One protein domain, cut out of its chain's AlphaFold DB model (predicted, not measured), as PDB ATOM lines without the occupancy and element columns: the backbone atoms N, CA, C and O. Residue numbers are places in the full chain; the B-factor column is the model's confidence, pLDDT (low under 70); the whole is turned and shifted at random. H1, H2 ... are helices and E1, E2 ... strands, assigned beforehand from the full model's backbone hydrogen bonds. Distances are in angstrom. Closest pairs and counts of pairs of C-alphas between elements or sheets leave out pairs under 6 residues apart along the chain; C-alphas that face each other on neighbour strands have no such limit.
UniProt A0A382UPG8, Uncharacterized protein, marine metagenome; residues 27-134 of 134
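Overview. This is residues 27 to 134 of the 134 residues of an uncharacterized protein of marine metagenome (UniProt A0A382UPG8). A small parallel sheet of three short strands is sandwiched between two helices, H2 on one face and H5 on the other; H1 packs on H2. Beyond the strands' C-terminal ends lies a loop-rich part with the short helices H3 and H4. The 108 printed residues hold H1 E1 H2 E2 E3 H3 H4 H5 in chain order, with the sheet order E1 E2 E3; the class is mixed, with under half of the residues in named elements. The whole is compact, radius of gyration of the C-alphas 15.0 A, spanning 42 by 30 by 20 A.

Along the chain. H1, residues 27 to 34, begins with C-alpha 27 at (-61.093, -18.387, -4.030) and is 10.3 A long. E1 is residues 39 to 41, 6.2 A; H2 is 45 to 52, 10.5 A; E2 is 57 to 60, 9.4 A; E3 is 74 to 77, 9.8 A. H3 is 88 to 91, 5.2 A, and H4 113 to 116, 4.9 A. H5, residues 120 to 132, is 18.2 A long and ends with C-alpha 132 at (-56.817, -15.732, 25.520).

Arrangement. E1 and E2 are parallel at 23 degrees, with N 58 and O 39 2.8 A apart; E2 and E3 are parallel at 21 degrees, with N 75 and O 57 2.8 A apart, both within hydrogen-bond range. E1, H2 and E2 form a strand-helix-strand unit, two parallel neighbour strands with a helix between, its crossover right-handed. H2 is on the sheet at a height of 8.5 A, its closest C-alphas to E1 being Ser 47 and Gly 41, 5.5 A. H5 is on the opposite face at a height of 9.4 A, along the strands at 15 degrees to E2 on the local plane; its closest C-alphas to E3 are Val 123 and Val 77, 6.5 A. H1 touches H2, closest C-alphas Ile 33 and Ser 50, 6.0 A, at a steep tilt of 61 degrees. H3 and H4 are apart from each other and not on the sheet. In H1, H2 and H5 every O i to N i+4 pair is within hydrogen-bond range; H3 and H4 are too short for one.

Size, cuts and confidence. The C-alphas farthest apart, of Gly 107 and Lys 134, are 43.4 A apart. The printed part has no cut; the links E2 to E3 and H3 to H4 are long, 13 and 21 residues. The mean pLDDT of the printed part is 95.8, with residues 133 to 134 under 70.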
ATOM      1  N   TYR A  27     -59.923 -17.821  -4.690       92.00
ATOM      2  CA  TYR A  27     -61.093 -18.387  -4.030       92.00
ATOM      3  C   TYR A  27     -60.726 -19.502  -3.042       92.00
ATOM      4  O   TYR A  27     -61.215 -19.508  -1.911       92.00
ATOM      5  N   ASP A  28     -59.801 -20.395  -3.395       92.00
ATOM      6  CA  ASP A  28     -59.349 -21.454  -2.487       92.00
ATOM      7  C   ASP A  28     -58.597 -20.871  -1.285       92.00
ATOM      8  O   ASP A  28     -58.766 -21.319  -0.146       92.00
ATOM      9  N   ARG A  29     -57.799 -19.816  -1.509       93.88
ATOM     10  CA  ARG A  29     -57.130 -19.085  -0.420       93.88
ATOM     11  C   ARG A  29     -58.147 -18.384   0.482       93.88
ATOM     12  O   ARG A  29     -57.973 -18.381   1.701       93.88
ATOM     13  N   MET A  30     -59.218 -17.826  -0.084       96.31
ATOM     14  CA  MET A  30     -60.315 -17.228   0.684       96.31
ATOM     15  C   MET A  30     -60.993 -18.259   1.582       96.31
ATOM     16  O   MET A  30     -61.209 -17.966   2.757       96.31
ATOM     17  N   VAL A  31     -61.303 -19.449   1.060       95.81
ATOM     18  CA  VAL A  31     -61.912 -20.541   1.838       95.81
ATOM     19  C   VAL A  31     -60.995 -20.960   2.985       95.81
ATOM     20  O   VAL A  31     -61.437 -21.004   4.134       95.81
ATOM     21  N   ASP A  32     -59.710 -21.184   2.703       95.00
ATOM     22  CA  ASP A  32     -58.729 -21.546   3.729       95.00
ATOM     23  C   ASP A  32     -58.636 -20.497   4.846       95.00
ATOM     24  O   ASP A  32     -58.629 -20.839   6.028       95.00
ATOM     25  N   ILE A  33     -58.590 -19.212   4.487       97.62
ATOM     26  CA  ILE A  33     -58.449 -18.127   5.463       97.62
ATOM     27  C   ILE A  33     -59.754 -17.884   6.227       97.62
ATOM     28  O   ILE A  33     -59.714 -17.631   7.431       97.62
ATOM     29  N   LYS A  34     -60.916 -17.970   5.567       98.12
ATOM     30  CA  LYS A  34     -62.231 -17.702   6.174       98.12
ATOM     31  C   LYS A  34     -62.520 -18.605   7.372       98.12
ATOM     32  O   LYS A  34     -63.215 -18.192   8.298       98.12
ATOM     33  N   HIS A  35     -62.019 -19.835   7.326       96.38
ATOM     34  CA  HIS A  35     -62.233 -20.842   8.362       96.38
ATOM     35  C   HIS A  35     -61.067 -20.960   9.351       96.38
ATOM     36  O   HIS A  35     -61.152 -21.751  10.288       96.38
ATOM     37  N   ALA A  36     -59.998 -20.179   9.174       97.31
ATOM     38  CA  ALA A  36     -58.902 -20.112  10.127       97.31
ATOM     39  C   ALA A  36     -59.295 -19.323  11.387       97.31
ATOM     40  O   ALA A  36     -60.096 -18.390  11.338       97.31
ATOM     41  N   ASP A  37     -58.665 -19.650  12.516       97.00
ATOM     42  CA  ASP A  37     -58.860 -18.924  13.773       97.00
ATOM     43  C   ASP A  37     -58.415 -17.457  13.702       97.00
ATOM     44  O   ASP A  37     -59.026 -16.598  14.341       97.00
ATOM     45  N   PHE A  38     -57.321 -17.205  12.984       98.00
ATOM     46  CA  PHE A  38     -56.728 -15.906  12.673       98.00
ATOM     47  C   PHE A  38     -55.662 -16.102  11.580       98.00
ATOM     48  O   PHE A  38     -55.228 -17.225  11.314       98.00
ATOM     49  N   HIS A  39     -55.214 -15.014  10.959       98.38
ATOM     50  CA  HIS A  39     -54.130 -14.998   9.978       98.38
ATOM     51  C   HIS A  39     -52.920 -14.248  10.537       98.38
ATOM     52  O   HIS A  39     -53.073 -13.152  11.066       98.38
ATOM     53  N   ILE A  40     -51.715 -14.810  10.411       98.50
ATOM     54  CA  ILE A  40     -50.462 -14.099  10.698       98.50
ATOM     55  C   ILE A  40     -49.854 -13.704   9.358       98.50
ATOM     56  O   ILE A  40     -49.584 -14.577   8.533       98.50
ATOM     57  N   GLY A  41     -49.637 -12.410   9.142       97.81
ATOM     58  CA  GLY A  41     -49.243 -11.905   7.833       97.81
ATOM     59  C   GLY A  41     -48.353 -10.671   7.878       97.81
ATOM     60  O   GLY A  41     -48.188 -10.011   8.902       97.81
ATOM     61  N   LEU A  42     -47.777 -10.371   6.720       98.00
ATOM     62  CA  LEU A  42     -47.045  -9.138   6.426       98.00
ATOM     63  C   LEU A  42     -48.027  -8.062   5.922       98.00
ATOM     64  O   LEU A  42     -49.188  -8.395   5.663       98.00
ATOM     65  N   PRO A  43     -47.617  -6.799   5.705       96.94
ATOM     66  CA  PRO A  43     -48.447  -5.793   5.026       96.94
ATOM     67  C   PRO A  43     -48.604  -6.076   3.512       96.94
ATOM     68  O   PRO A  43     -48.489  -5.191   2.673       96.94
ATOM     69  N   SER A  44     -48.841  -7.336   3.138       96.50
ATOM     70  CA  SER A  44     -49.048  -7.803   1.767       96.50
ATOM     71  C   SER A  44     -50.519  -8.148   1.507       96.50
ATOM     72  O   SER A  44     -51.355  -8.153   2.416       96.50
ATOM     73  N   GLY A  45     -50.854  -8.451   0.249       97.19
ATOM     74  CA  GLY A  45     -52.236  -8.662  -0.198       97.19
ATOM     75  C   GLY A  45     -53.015  -9.747   0.558       97.19
ATOM     76  O   GLY A  45     -54.217  -9.595   0.754       97.19
ATOM     77  N   LEU A  46     -52.363 -10.804   1.055       97.38
ATOM     78  CA  LEU A  46     -53.057 -11.867   1.801       97.38
ATOM     79  C   LEU A  46     -53.603 -11.395   3.158       97.38
ATOM     80  O   LEU A  46     -54.659 -11.863   3.577       97.38
ATOM     81  N   SER A  47     -52.958 -10.415   3.799       98.56
ATOM     82  CA  SER A  47     -53.507  -9.784   5.006       98.56
ATOM     83  C   SER A  47     -54.782  -8.998   4.698       98.56
ATOM     84  O   SER A  47     -55.741  -9.054   5.462       98.56
ATOM     85  N   TRP A  48     -54.837  -8.318   3.550       98.50
ATOM     86  CA  TRP A  48     -56.051  -7.636   3.089       98.50
ATOM     87  C   TRP A  48     -57.161  -8.621   2.728       98.50
ATOM     88  O   TRP A  48     -58.317  -8.388   3.077       98.50
ATOM     89  N   LEU A  49     -56.817  -9.738   2.081       98.31
ATOM     90  CA  LEU A  49     -57.766 -10.809   1.790       98.31
ATOM     91  C   LEU A  49     -58.362 -11.382   3.079       98.31
ATOM     92  O   LEU A  49     -59.575 -11.540   3.181       98.31
ATOM     93  N   SER A  50     -57.511 -11.641   4.075       98.56
ATOM     94  CA  SER A  50     -57.927 -12.131   5.386       98.56
ATOM     95  C   SER A  50     -58.895 -11.180   6.080       98.56
ATOM     96  O   SER A  50     -59.967 -11.607   6.518       98.56
ATOM     97  N   TRP A  51     -58.569  -9.887   6.087       98.56
ATOM     98  CA  TRP A  51     -59.452  -8.850   6.604       98.56
ATOM     99  C   TRP A  51     -60.794  -8.805   5.858       98.56
ATOM    100  O   TRP A  51     -61.848  -8.788   6.493       98.56
ATOM    101  N   ALA A  52     -60.775  -8.865   4.522       98.38
ATOM    102  CA  ALA A  52     -61.979  -8.815   3.692       98.38
ATOM    103  C   ALA A  52     -62.926 -10.004   3.927       98.38
ATOM    104  O   ALA A  52     -64.145  -9.832   3.908       98.38
ATOM    105  N   VAL A  53     -62.390 -11.201   4.193       98.44
ATOM    106  CA  VAL A  53     -63.210 -12.374   4.544       98.44
ATOM    107  C   VAL A  53     -63.601 -12.418   6.028       98.44
ATOM    108  O   VAL A  53     -64.345 -13.309   6.442       98.44
ATOM    109  N   GLY A  54     -63.186 -11.435   6.831       98.12
ATOM    110  CA  GLY A  54     -63.557 -11.299   8.239       98.12
ATOM    111  C   GLY A  54     -62.766 -12.197   9.190       98.12
ATOM    112  O   GLY A  54     -63.262 -12.510  10.271       98.12
ATOM    113  N   THR A  55     -61.565 -12.622   8.797       98.50
ATOM    114  CA  THR A  55     -60.629 -13.349   9.664       98.50
ATOM    115  C   THR A  55     -59.663 -12.350  10.296       98.50
ATOM    116  O   THR A  55     -59.096 -11.507   9.605       98.50
ATOM    117  N   HIS A  56     -59.486 -12.414  11.621       98.50
ATOM    118  CA  HIS A  56     -58.624 -11.472  12.348       98.50
ATOM    119  C   HIS A  56     -57.165 -11.592  11.900       98.50
ATOM    120  O   HIS A  56     -56.650 -12.703  11.775       98.50
ATOM    121  N   VAL A  57     -56.484 -10.460  11.717       98.75
ATOM    122  CA  VAL A  57     -55.096 -10.418  11.239       98.75
ATOM    123  C   VAL A  57     -54.136 -10.029  12.361       98.75
ATOM    124  O   VAL A  57     -54.239  -8.952  12.942       98.75
ATOM    125  N   ILE A  58     -53.147 -10.875  12.633       98.56
ATOM    126  CA  ILE A  58     -51.939 -10.523  13.380       98.56
ATOM    127  C   ILE A  58     -50.894 -10.055  12.359       98.56
ATOM    128  O   ILE A  58     -50.279 -10.868  11.670       98.56
ATOM    129  N   MET A  59     -50.728  -8.740  12.213       98.50
ATOM    130  CA  MET A  59     -49.863  -8.149  11.189       98.50
ATOM    131  C   MET A  59     -48.481  -7.826  11.750       98.50
ATOM    132  O   MET A  59     -48.373  -7.057  12.700       98.50
ATOM    133  N   ILE A  60     -47.428  -8.351  11.127       98.50
ATOM    134  CA  ILE A  60     -46.035  -8.056  11.473       98.50
ATOM    135  C   ILE A  60     -45.509  -6.998  10.497       98.50
ATOM    136  O   ILE A  60     -45.290  -7.291   9.321       98.50
ATOM    137  N   SER A  61     -45.321  -5.762  10.967       97.56
ATOM    138  CA  SER A  61     -44.790  -4.658  10.154       97.56
ATOM    139  C   SER A  61     -44.047  -3.641  11.016       97.56
ATOM    140  O   SER A  61     -44.607  -3.091  11.956       97.56
ATOM    141  N   GLY A  62     -42.796  -3.345  10.659       96.88
ATOM    142  CA  GLY A  62     -42.106  -2.117  11.082       96.88
ATOM    143  C   GLY A  62     -41.822  -1.156   9.926       96.88
ATOM    144  O   GLY A  62     -41.335  -0.049  10.136       96.88
ATOM    145  N   PHE A  63     -42.109  -1.578   8.695       95.62
ATOM    146  CA  PHE A  63     -41.815  -0.835   7.472       95.62
ATOM    147  C   PHE A  63     -42.837   0.273   7.187       95.62
ATOM    148  O   PHE A  63     -42.465   1.334   6.683       95.62
ATOM    149  N   SER A  64     -44.099   0.026   7.545       96.44
ATOM    150  CA  SER A  64     -45.243   0.927   7.394       96.44
ATOM    151  C   SER A  64     -45.860   1.279   8.749       96.44
ATOM    152  O   SER A  64     -45.873   0.464   9.677       96.44
ATOM    153  N   ASP A  65     -46.351   2.511   8.877       95.06
ATOM    154  CA  ASP A  65     -47.062   2.968  10.069       95.06
ATOM    155  C   ASP A  65     -48.465   2.353  10.177       95.06
ATOM    156  O   ASP A  65     -48.986   1.742   9.243       95.06
ATOM    157  N   SER A  66     -49.108   2.525  11.331       94.81
ATOM    158  CA  SER A  66     -50.448   1.987  11.559       94.81
ATOM    159  C   SER A  66     -51.532   2.599  10.677       94.81
ATOM    160  O   SER A  66     -52.568   1.964  10.527       94.81
ATOM    161  N   ASN A  67     -51.323   3.774  10.075       95.25
ATOM    162  CA  ASN A  67     -52.302   4.429   9.200       95.25
ATOM    163  C   ASN A  67     -52.281   3.868   7.772       95.25
ATOM    164  O   ASN A  67     -53.156   4.196   6.971       95.25
ATOM    165  N   SER A  68     -51.279   3.053   7.451       96.50
ATOM    166  CA  SER A  68     -51.055   2.523   6.106       96.50
ATOM    167  C   SER A  68     -51.984   1.358   5.761       96.50
ATOM    168  O   SER A  68     -52.229   1.087   4.586       96.50
ATOM    169  N   GLU A  69     -52.521   0.669   6.769       97.25
ATOM    170  CA  GLU A  69     -53.390  -0.495   6.593       97.25
ATOM    171  C   GLU A  69     -54.776  -0.305   7.244       97.25
ATOM    172  O   GLU A  69     -55.137   0.765   7.739       97.25
ATOM    173  N   PHE A  70     -55.602  -1.352   7.206       97.62
ATOM    174  CA  PHE A  70     -56.926  -1.369   7.828       97.62
ATOM    175  C   PHE A  70     -56.851  -1.231   9.360       97.62
ATOM    176  O   PHE A  70     -55.926  -1.714  10.005       97.62
ATOM    177  N   GLN A  71     -57.865  -0.584   9.946       96.44
ATOM    178  CA  GLN A  71     -57.876  -0.171  11.362       96.44
ATOM    179  C   GLN A  71     -58.668  -1.105  12.295       96.44
ATOM    180  O   GLN A  71     -58.687  -0.915  13.507       96.44
ATOM    181  N   THR A  72     -59.361  -2.106  11.748       97.06
ATOM    182  CA  THR A  72     -60.273  -2.992  12.497       97.06
ATOM    183  C   THR A  72     -60.002  -4.450  12.163       97.06
ATOM    184  O   THR A  72     -59.672  -4.744  11.018       97.06
ATOM    185  N   GLY A  73     -60.203  -5.368  13.113       97.06
ATOM    186  CA  GLY A  73     -59.926  -6.795  12.885       97.06
ATOM    187  C   GLY A  73     -58.434  -7.085  12.712       97.06
ATOM    188  O   GLY A  73     -58.054  -7.997  11.981       97.06
ATOM    189  N   ILE A  74     -57.593  -6.266  13.351       98.00
ATOM    190  CA  ILE A  74     -56.138  -6.319  13.263       98.00
ATOM    191  C   ILE A  74     -55.512  -6.240  14.656       98.00
ATOM    192  O   ILE A  74     -56.011  -5.562  15.555       98.00
ATOM    193  N   THR A  75     -54.380  -6.907  14.837       97.69
ATOM    194  CA  THR A  75     -53.422  -6.647  15.912       97.69
ATOM    195  C   THR A  75     -52.047  -6.507  15.279       97.69
ATOM    196  O   THR A  75     -51.584  -7.424  14.607       97.69
ATOM    197  N   ARG A  76     -51.409  -5.350  15.459       96.75
ATOM    198  CA  ARG A  76     -50.095  -5.068  14.872       96.75
ATOM    199  C   ARG A  76     -48.974  -5.502  15.807       96.75
ATOM    200  O   ARG A  76     -49.057  -5.300  17.016       96.75
ATOM    201  N   VAL A  77     -47.920  -6.052  15.222       97.81
ATOM    202  CA  VAL A  77     -46.637  -6.330  15.858       97.81
ATOM    203  C   VAL A  77     -45.590  -5.479  15.147       97.81
ATOM    204  O   VAL A  77     -45.293  -5.701  13.974       97.81
ATOM    205  N   GLU A  78     -45.062  -4.492  15.860       96.19
ATOM    206  CA  GLU A  78     -44.109  -3.498  15.359       96.19
ATOM    207  C   GLU A  78     -42.972  -3.284  16.374       96.19
ATOM    208  O   GLU A  78     -43.123  -3.674  17.536       96.19
ATOM    209  N   PRO A  79     -41.835  -2.675  15.993       96.44
ATOM    210  CA  PRO A  79     -40.744  -2.405  16.927       96.44
ATOM    211  C   PRO A  79     -41.191  -1.588  18.150       96.44
ATOM    212  O   PRO A  79     -41.753  -0.498  18.011       96.44
ATOM    213  N   ILE A  80     -40.910  -2.113  19.348       92.88
ATOM    214  CA  ILE A  80     -41.330  -1.523  20.633       92.88
ATOM    215  C   ILE A  80     -40.417  -0.360  21.038       92.88
ATOM    216  O   ILE A  80     -40.884   0.660  21.548       92.88
ATOM    217  N   GLU A  81     -39.115  -0.507  20.796       92.44
ATOM    218  CA  GLU A  81     -38.115   0.476  21.201       92.44
ATOM    219  C   GLU A  81     -38.204   1.747  20.351       92.44
ATOM    220  O   GLU A  81     -38.397   1.708  19.132       92.44
ATOM    221  N   LYS A  82     -38.073   2.905  21.006       89.00
ATOM    222  CA  LYS A  82     -38.270   4.214  20.360       89.00
ATOM    223  C   LYS A  82     -37.195   4.549  19.332       89.00
ATOM    224  O   LYS A  82     -37.518   5.170  18.325       89.00
ATOM    225  N   ASP A  83     -35.959   4.136  19.591       92.31
ATOM    226  CA  ASP A  83     -34.786   4.524  18.798       92.31
ATOM    227  C   ASP A  83     -34.533   3.595  17.598       92.31
ATOM    228  O   ASP A  83     -33.568   3.771  16.850       92.31
ATOM    229  N   ILE A  84     -35.412   2.610  17.398       96.06
ATOM    230  CA  ILE A  84     -35.367   1.705  16.255       96.06
ATOM    231  C   ILE A  84     -35.940   2.391  15.012       96.06
ATOM    232  O   ILE A  84     -37.012   3.003  15.050       96.06
ATOM    233  N   CYS A  85     -35.236   2.247  13.889       96.25
ATOM    234  CA  CYS A  85     -35.698   2.660  12.573       96.25
ATOM    235  C   CYS A  85     -37.041   1.996  12.230       96.25
ATOM    236  O   CYS A  85     -37.199   0.784  12.372       96.25
ATOM    237  N   LYS A  86     -38.016   2.789  11.767       95.81
ATOM    238  CA  LYS A  86     -39.341   2.319  11.337       95.81
ATOM    239  C   LYS A  86     -40.041   3.306  10.406       95.81
ATOM    240  O   LYS A  86     -39.698   4.490  10.362       95.81
ATOM    241  N   PHE A  87     -41.056   2.802   9.708       95.88
ATOM    242  CA  PHE A  87     -42.012   3.569   8.900       95.88
ATOM    243  C   PHE A  87     -41.417   4.240   7.653       95.88
ATOM    244  O   PHE A  87     -41.920   5.269   7.203       95.88
ATOM    245  N   CYS A  88     -40.353   3.672   7.073       96.38
ATOM    246  CA  CYS A  88     -39.721   4.207   5.863       96.38
ATOM    247  C   CYS A  88     -40.722   4.376   4.708       96.38
ATOM    248  O   CYS A  88     -40.628   5.366   3.988       96.38
ATOM    249  N   TRP A  89     -41.714   3.483   4.582       96.56
ATOM    250  CA  TRP A  89     -42.789   3.594   3.583       96.56
ATOM    251  C   TRP A  89     -43.522   4.939   3.624       96.56
ATOM    252  O   TRP A  89     -43.932   5.470   2.597       96.56
ATOM    253  N   ASN A  90     -43.690   5.493   4.824       96.56
ATOM    254  CA  ASN A  90     -44.468   6.704   5.060       96.56
ATOM    255  C   ASN A  90     -43.641   7.983   4.940       96.56
ATOM    256  O   ASN A  90     -44.213   9.071   4.907       96.56
ATOM    257  N   ARG A  91     -42.309   7.871   4.936       95.88
ATOM    258  CA  ARG A  91     -41.402   9.025   4.982       95.88
ATOM    259  C   ARG A  91     -40.623   9.222   3.690       95.88
ATOM    260  O   ARG A  91     -40.358  10.362   3.329       95.88
ATOM    261  N   GLU A  92     -40.271   8.133   3.013       96.56
ATOM    262  CA  GLU A  92     -39.334   8.151   1.893       96.56
ATOM    263  C   GLU A  92     -40.009   7.719   0.581       96.56
ATOM    264  O   GLU A  92     -40.822   6.790   0.585       96.56
ATOM    265  N   PRO A  93     -39.667   8.338  -0.564       94.38
ATOM    266  CA  PRO A  93     -40.130   7.880  -1.869       94.38
ATOM    267  C   PRO A  93     -39.665   6.447  -2.153       94.38
ATOM    268  O   PRO A  93     -38.467   6.153  -2.135       94.38
ATOM    269  N   TYR A  94     -40.610   5.559  -2.453       93.62
ATOM    270  CA  TYR A  94     -40.302   4.168  -2.766       93.62
ATOM    271  C   TYR A  94     -39.575   4.032  -4.114       93.62
ATOM    272  O   TYR A  94     -40.034   4.565  -5.127       93.62
ATOM    273  N   ALA A  95     -38.471   3.281  -4.131       93.19
ATOM    274  CA  ALA A  95     -37.757   2.912  -5.353       93.19
ATOM    275  C   ALA A  95     -38.166   1.496  -5.789       93.19
ATOM    276  O   ALA A  95     -37.815   0.506  -5.150       93.19
ATOM    277  N   ASN A  96     -38.938   1.401  -6.872       91.81
ATOM    278  CA  ASN A  96     -39.526   0.143  -7.350       91.81
ATOM    279  C   ASN A  96     -38.549  -0.767  -8.114       91.81
ATOM    280  O   ASN A  96     -38.884  -1.913  -8.407       91.81
ATOM    281  N   ASP A  97     -37.360  -0.270  -8.437       95.31
ATOM    282  CA  ASP A  97     -36.266  -1.000  -9.075       95.31
ATOM    283  C   ASP A  97     -35.272  -1.597  -8.061       95.31
ATOM    284  O   ASP A  97     -34.364  -2.339  -8.439       95.31
ATOM    285  N   ASP A  98     -35.462  -1.327  -6.765       94.94
ATOM    286  CA  ASP A  98     -34.588  -1.777  -5.688       94.94
ATOM    287  C   ASP A  98     -35.279  -2.794  -4.774       94.94
ATOM    288  O   ASP A  98     -35.965  -2.455  -3.811       94.94
ATOM    289  N   TRP A  99     -35.045  -4.083  -5.023       93.25
ATOM    290  CA  TRP A  99     -35.581  -5.150  -4.169       93.25
ATOM    291  C   TRP A  99     -35.104  -5.058  -2.708       93.25
ATOM    292  O   TRP A  99     -35.819  -5.452  -1.789       93.25
ATOM    293  N   TRP A 100     -33.900  -4.529  -2.479       95.19
ATOM    294  CA  TRP A 100     -33.302  -4.398  -1.148       95.19
ATOM    295  C   TRP A 100     -33.459  -2.982  -0.582       95.19
ATOM    296  O   TRP A 100     -32.604  -2.523   0.184       95.19
ATOM    297  N   TRP A 101     -34.532  -2.290  -0.973       96.75
ATOM    298  CA  TRP A 101     -34.793  -0.911  -0.587       96.75
ATOM    299  C   TRP A 101     -34.851  -0.741   0.932       96.75
ATOM    300  O   TRP A 101     -35.675  -1.331   1.629       96.75
ATOM    301  N   CYS A 102     -33.944   0.081   1.447       97.62
ATOM    302  CA  CYS A 102     -33.861   0.458   2.851       97.62
ATOM    303  C   CYS A 102     -33.199   1.844   2.912       97.62
ATOM    304  O   CYS A 102     -31.976   1.927   3.021       97.62
ATOM    305  N   PRO A 103     -33.969   2.933   2.761       97.19
ATOM    306  CA  PRO A 103     -33.422   4.255   2.441       97.19
ATOM    307  C   PRO A 103     -32.440   4.775   3.501       97.19
ATOM    308  O   PRO A 103     -31.441   5.397   3.153       97.19
ATOM    309  N   ASP A 104     -32.670   4.447   4.774       96.31
ATOM    310  CA  ASP A 104     -31.856   4.942   5.888       96.31
ATOM    311  C   ASP A 104     -30.581   4.113   6.139       96.31
ATOM    312  O   ASP A 104     -29.585   4.629   6.653       96.31
ATOM    313  N   HIS A 105     -30.607   2.808   5.837       97.56
ATOM    314  CA  HIS A 105     -29.620   1.846   6.356       97.56
ATOM    315  C   HIS A 105     -29.130   0.803   5.340       97.56
ATOM    316  O   HIS A 105     -28.460  -0.158   5.731       97.56
ATOM    317  N   LYS A 106     -29.418   0.960   4.042       97.69
ATOM    318  CA  LYS A 106     -28.943   0.037   2.998       97.69
ATOM    319  C   LYS A 106     -27.419  -0.114   3.026       97.69
ATOM    320  O   LYS A 106     -26.688   0.872   3.033       97.69
ATOM    321  N   GLY A 107     -26.941  -1.359   3.010       97.38
ATOM    322  CA  GLY A 107     -25.512  -1.678   3.033       97.38
ATOM    323  C   GLY A 107     -24.838  -1.492   4.396       97.38
ATOM    324  O   GLY A 107     -23.615  -1.561   4.472       97.38
ATOM    325  N   THR A 108     -25.611  -1.257   5.460       98.25
ATOM    326  CA  THR A 108     -25.103  -1.128   6.834       98.25
ATOM    327  C   THR A 108     -25.540  -2.308   7.701       98.25
ATOM    328  O   THR A 108     -26.423  -3.082   7.334       98.25
ATOM    329  N   GLU A 109     -24.971  -2.404   8.900       97.50
ATOM    330  CA  GLU A 109     -25.333  -3.396   9.927       97.50
ATOM    331  C   GLU A 109     -26.801  -3.284  10.376       97.50
ATOM    332  O   GLU A 109     -27.376  -4.242  10.886       97.50
ATOM    333  N   ARG A 110     -27.411  -2.110  10.170       97.31
ATOM    334  CA  ARG A 110     -28.790  -1.777  10.555       97.31
ATOM    335  C   ARG A 110     -29.785  -1.938   9.401       97.31
ATOM    336  O   ARG A 110     -30.922  -1.472   9.486       97.31
ATOM    337  N   GLN A 111     -29.384  -2.549   8.285       98.12
ATOM    338  CA  GLN A 111     -30.297  -2.781   7.167       98.12
ATOM    339  C   GLN A 111     -31.477  -3.660   7.615       98.12
ATOM    340  O   GLN A 111     -31.282  -4.715   8.211       98.12
ATOM    341  N   PHE A 112     -32.705  -3.220   7.321       97.62
ATOM    342  CA  PHE A 112     -33.956  -3.860   7.767       97.62
ATOM    343  C   PHE A 112     -34.126  -3.966   9.288       97.62
ATOM    344  O   PHE A 112     -34.882  -4.816   9.764       97.62
ATOM    345  N   GLU A 113     -33.486  -3.076  10.054       97.94
ATOM    346  CA  GLU A 113     -33.644  -2.998  11.513       97.94
ATOM    347  C   GLU A 113     -35.123  -2.974  11.934       97.94
ATOM    348  O   GLU A 113     -35.493  -3.670  12.875       97.94
ATOM    349  N   CYS A 114     -35.982  -2.293  11.166       97.25
ATOM    350  CA  CYS A 114     -37.430  -2.217  11.385       97.25
ATOM    351  C   CYS A 114     -38.147  -3.577  11.459       97.25
ATOM    352  O   CYS A 114     -39.220  -3.676  12.047       97.25
ATOM    353  N   SER A 115     -37.594  -4.618  10.840       97.06
ATOM    354  CA  SER A 115     -38.137  -5.979  10.885       97.06
ATOM    355  C   SER A 115     -37.300  -6.890  11.776       97.06
ATOM    356  O   SER A 115     -37.865  -7.703  12.501       97.06
ATOM    357  N   LEU A 116     -35.971  -6.741  11.760       96.88
ATOM    358  CA  LEU A 116     -35.054  -7.556  12.565       96.88
ATOM    359  C   LEU A 116     -35.211  -7.325  14.072       96.88
ATOM    360  O   LEU A 116     -34.929  -8.226  14.856       96.88
ATOM    361  N   SER A 117     -35.676  -6.145  14.487       97.25
ATOM    362  CA  SER A 117     -35.934  -5.847  15.897       97.25
ATOM    363  C   SER A 117     -37.209  -6.501  16.440       97.25
ATOM    364  O   SER A 117     -37.428  -6.476  17.650       97.25
ATOM    365  N   ILE A 118     -38.090  -7.018  15.576       98.19
ATOM    366  CA  ILE A 118     -39.326  -7.684  15.997       98.19
ATOM    367  C   ILE A 118     -38.982  -9.127  16.367       98.19
ATOM    368  O   ILE A 118     -38.665  -9.943  15.502       98.19
ATOM    369  N   THR A 119     -39.044  -9.451  17.658       97.88
ATOM    370  CA  THR A 119     -38.650 -10.780  18.141       97.88
ATOM    371  C   THR A 119     -39.760 -11.814  17.962       97.88
ATOM    372  O   THR A 119     -40.954 -11.496  17.923       97.88
ATOM    373  N   GLY A 120     -39.375 -13.093  17.898       97.69
ATOM    374  CA  GLY A 120     -40.337 -14.195  17.872       97.69
ATOM    375  C   GLY A 120     -41.199 -14.227  19.137       97.69
ATOM    376  O   GLY A 120     -42.405 -14.448  19.062       97.69
ATOM    377  N   GLU A 121     -40.608 -13.928  20.294       98.06
ATOM    378  CA  GLU A 121     -41.301 -13.827  21.578       98.06
ATOM    379  C   GLU A 121     -42.388 -12.753  21.542       98.06
ATOM    380  O   GLU A 121     -43.515 -13.017  21.960       98.06
ATOM    381  N   GLN A 122     -42.093 -11.580  20.973       97.81
ATOM    382  CA  GLN A 122     -43.066 -10.499  20.829       97.81
ATOM    383  C   GLN A 122     -44.288 -10.942  20.006       97.81
ATOM    384  O   GLN A 122     -45.437 -10.672  20.380       97.81
ATOM    385  N   VAL A 123     -44.057 -11.654  18.899       98.19
ATOM    386  CA  VAL A 123     -45.130 -12.215  18.063       98.19
ATOM    387  C   VAL A 123     -45.931 -13.260  18.848       98.19
ATOM    388  O   VAL A 123     -47.159 -13.190  18.900       98.19
ATOM    389  N   ILE A 124     -45.251 -14.198  19.514       98.06
ATOM    390  CA  ILE A 124     -45.880 -15.279  20.288       98.06
ATOM    391  C   ILE A 124     -46.738 -14.724  21.429       98.06
ATOM    392  O   ILE A 124     -47.858 -15.189  21.641       98.06
ATOM    393  N   GLU A 125     -46.252 -13.734  22.174       97.44
ATOM    394  CA  GLU A 125     -47.012 -13.102  23.254       97.44
ATOM    395  C   GLU A 125     -48.247 -12.369  22.737       97.44
ATOM    396  O   GLU A 125     -49.310 -12.433  23.360       97.44
ATOM    397  N   THR A 126     -48.134 -11.712  21.582       97.06
ATOM    398  CA  THR A 126     -49.273 -11.071  20.917       97.06
ATOM    399  C   THR A 126     -50.339 -12.101  20.547       97.06
ATOM    400  O   THR A 126     -51.518 -11.907  20.847       97.06
ATOM    401  N   ILE A 127     -49.926 -13.238  19.981       97.81
ATOM    402  CA  ILE A 127     -50.824 -14.350  19.642       97.81
ATOM    403  C   ILE A 127     -51.488 -14.922  20.900       97.81
ATOM    404  O   ILE A 127     -52.705 -15.096  20.921       97.81
ATOM    405  N   LYS A 128     -50.731 -15.165  21.977       97.06
ATOM    406  CA  LYS A 128     -51.284 -15.669  23.248       97.06
ATOM    407  C   LYS A 128     -52.352 -14.737  23.819       97.06
ATOM    408  O   LYS A 128     -53.387 -15.218  24.269       97.06
ATOM    409  N   LYS A 129     -52.126 -13.419  23.772       95.88
ATOM    410  CA  LYS A 129     -53.118 -12.416  24.192       95.88
ATOM    411  C   LYS A 129     -54.368 -12.470  23.314       95.88
ATOM    412  O   LYS A 129     -55.468 -12.444  23.847       95.88
ATOM    413  N   HIS A 130     -54.214 -12.580  21.994       94.44
ATOM    414  CA  HIS A 130     -55.352 -12.695  21.080       94.44
ATOM    415  C   HIS A 130     -56.190 -13.953  21.356       94.44
ATOM    416  O   HIS A 130     -57.407 -13.856  21.486       94.44
ATOM    417  N   ILE A 131     -55.545 -15.115  21.499       94.06
ATOM    418  CA  ILE A 131     -56.229 -16.390  21.762       94.06
ATOM    419  C   ILE A 131     -56.894 -16.391  23.144       94.06
ATOM    420  O   ILE A 131     -58.003 -16.885  23.275       94.06
ATOM    421  N   GLY A 132     -56.250 -15.819  24.168       86.06
ATOM    422  CA  GLY A 132     -56.817 -15.732  25.520       86.06
ATOM    423  C   GLY A 132     -57.980 -14.742  25.676       86.06
ATOM    424  O   GLY A 132     -58.625 -14.746  26.718       86.06
ATOM    425  N   ASN A 133     -58.236 -13.901  24.668       63.09
ATOM    426  CA  ASN A 133     -59.357 -12.956  24.629       63.09
ATOM    427  C   ASN A 133     -60.576 -13.490  23.845       63.09
ATOM    428  O   ASN A 133     -61.564 -12.763  23.724       63.09
ATOM    429  N   LYS A 134     -60.493 -14.702  23.274       55.16
ATOM    430  CA  LYS A 134     -61.641 -15.430  22.708       55.16
ATOM    431  C   LYS A 134     -62.396 -16.164  23.814       55.16
ATOM    432  O   LYS A 134     -63.641 -16.200  23.720       55.16
TER     433      LYS A 134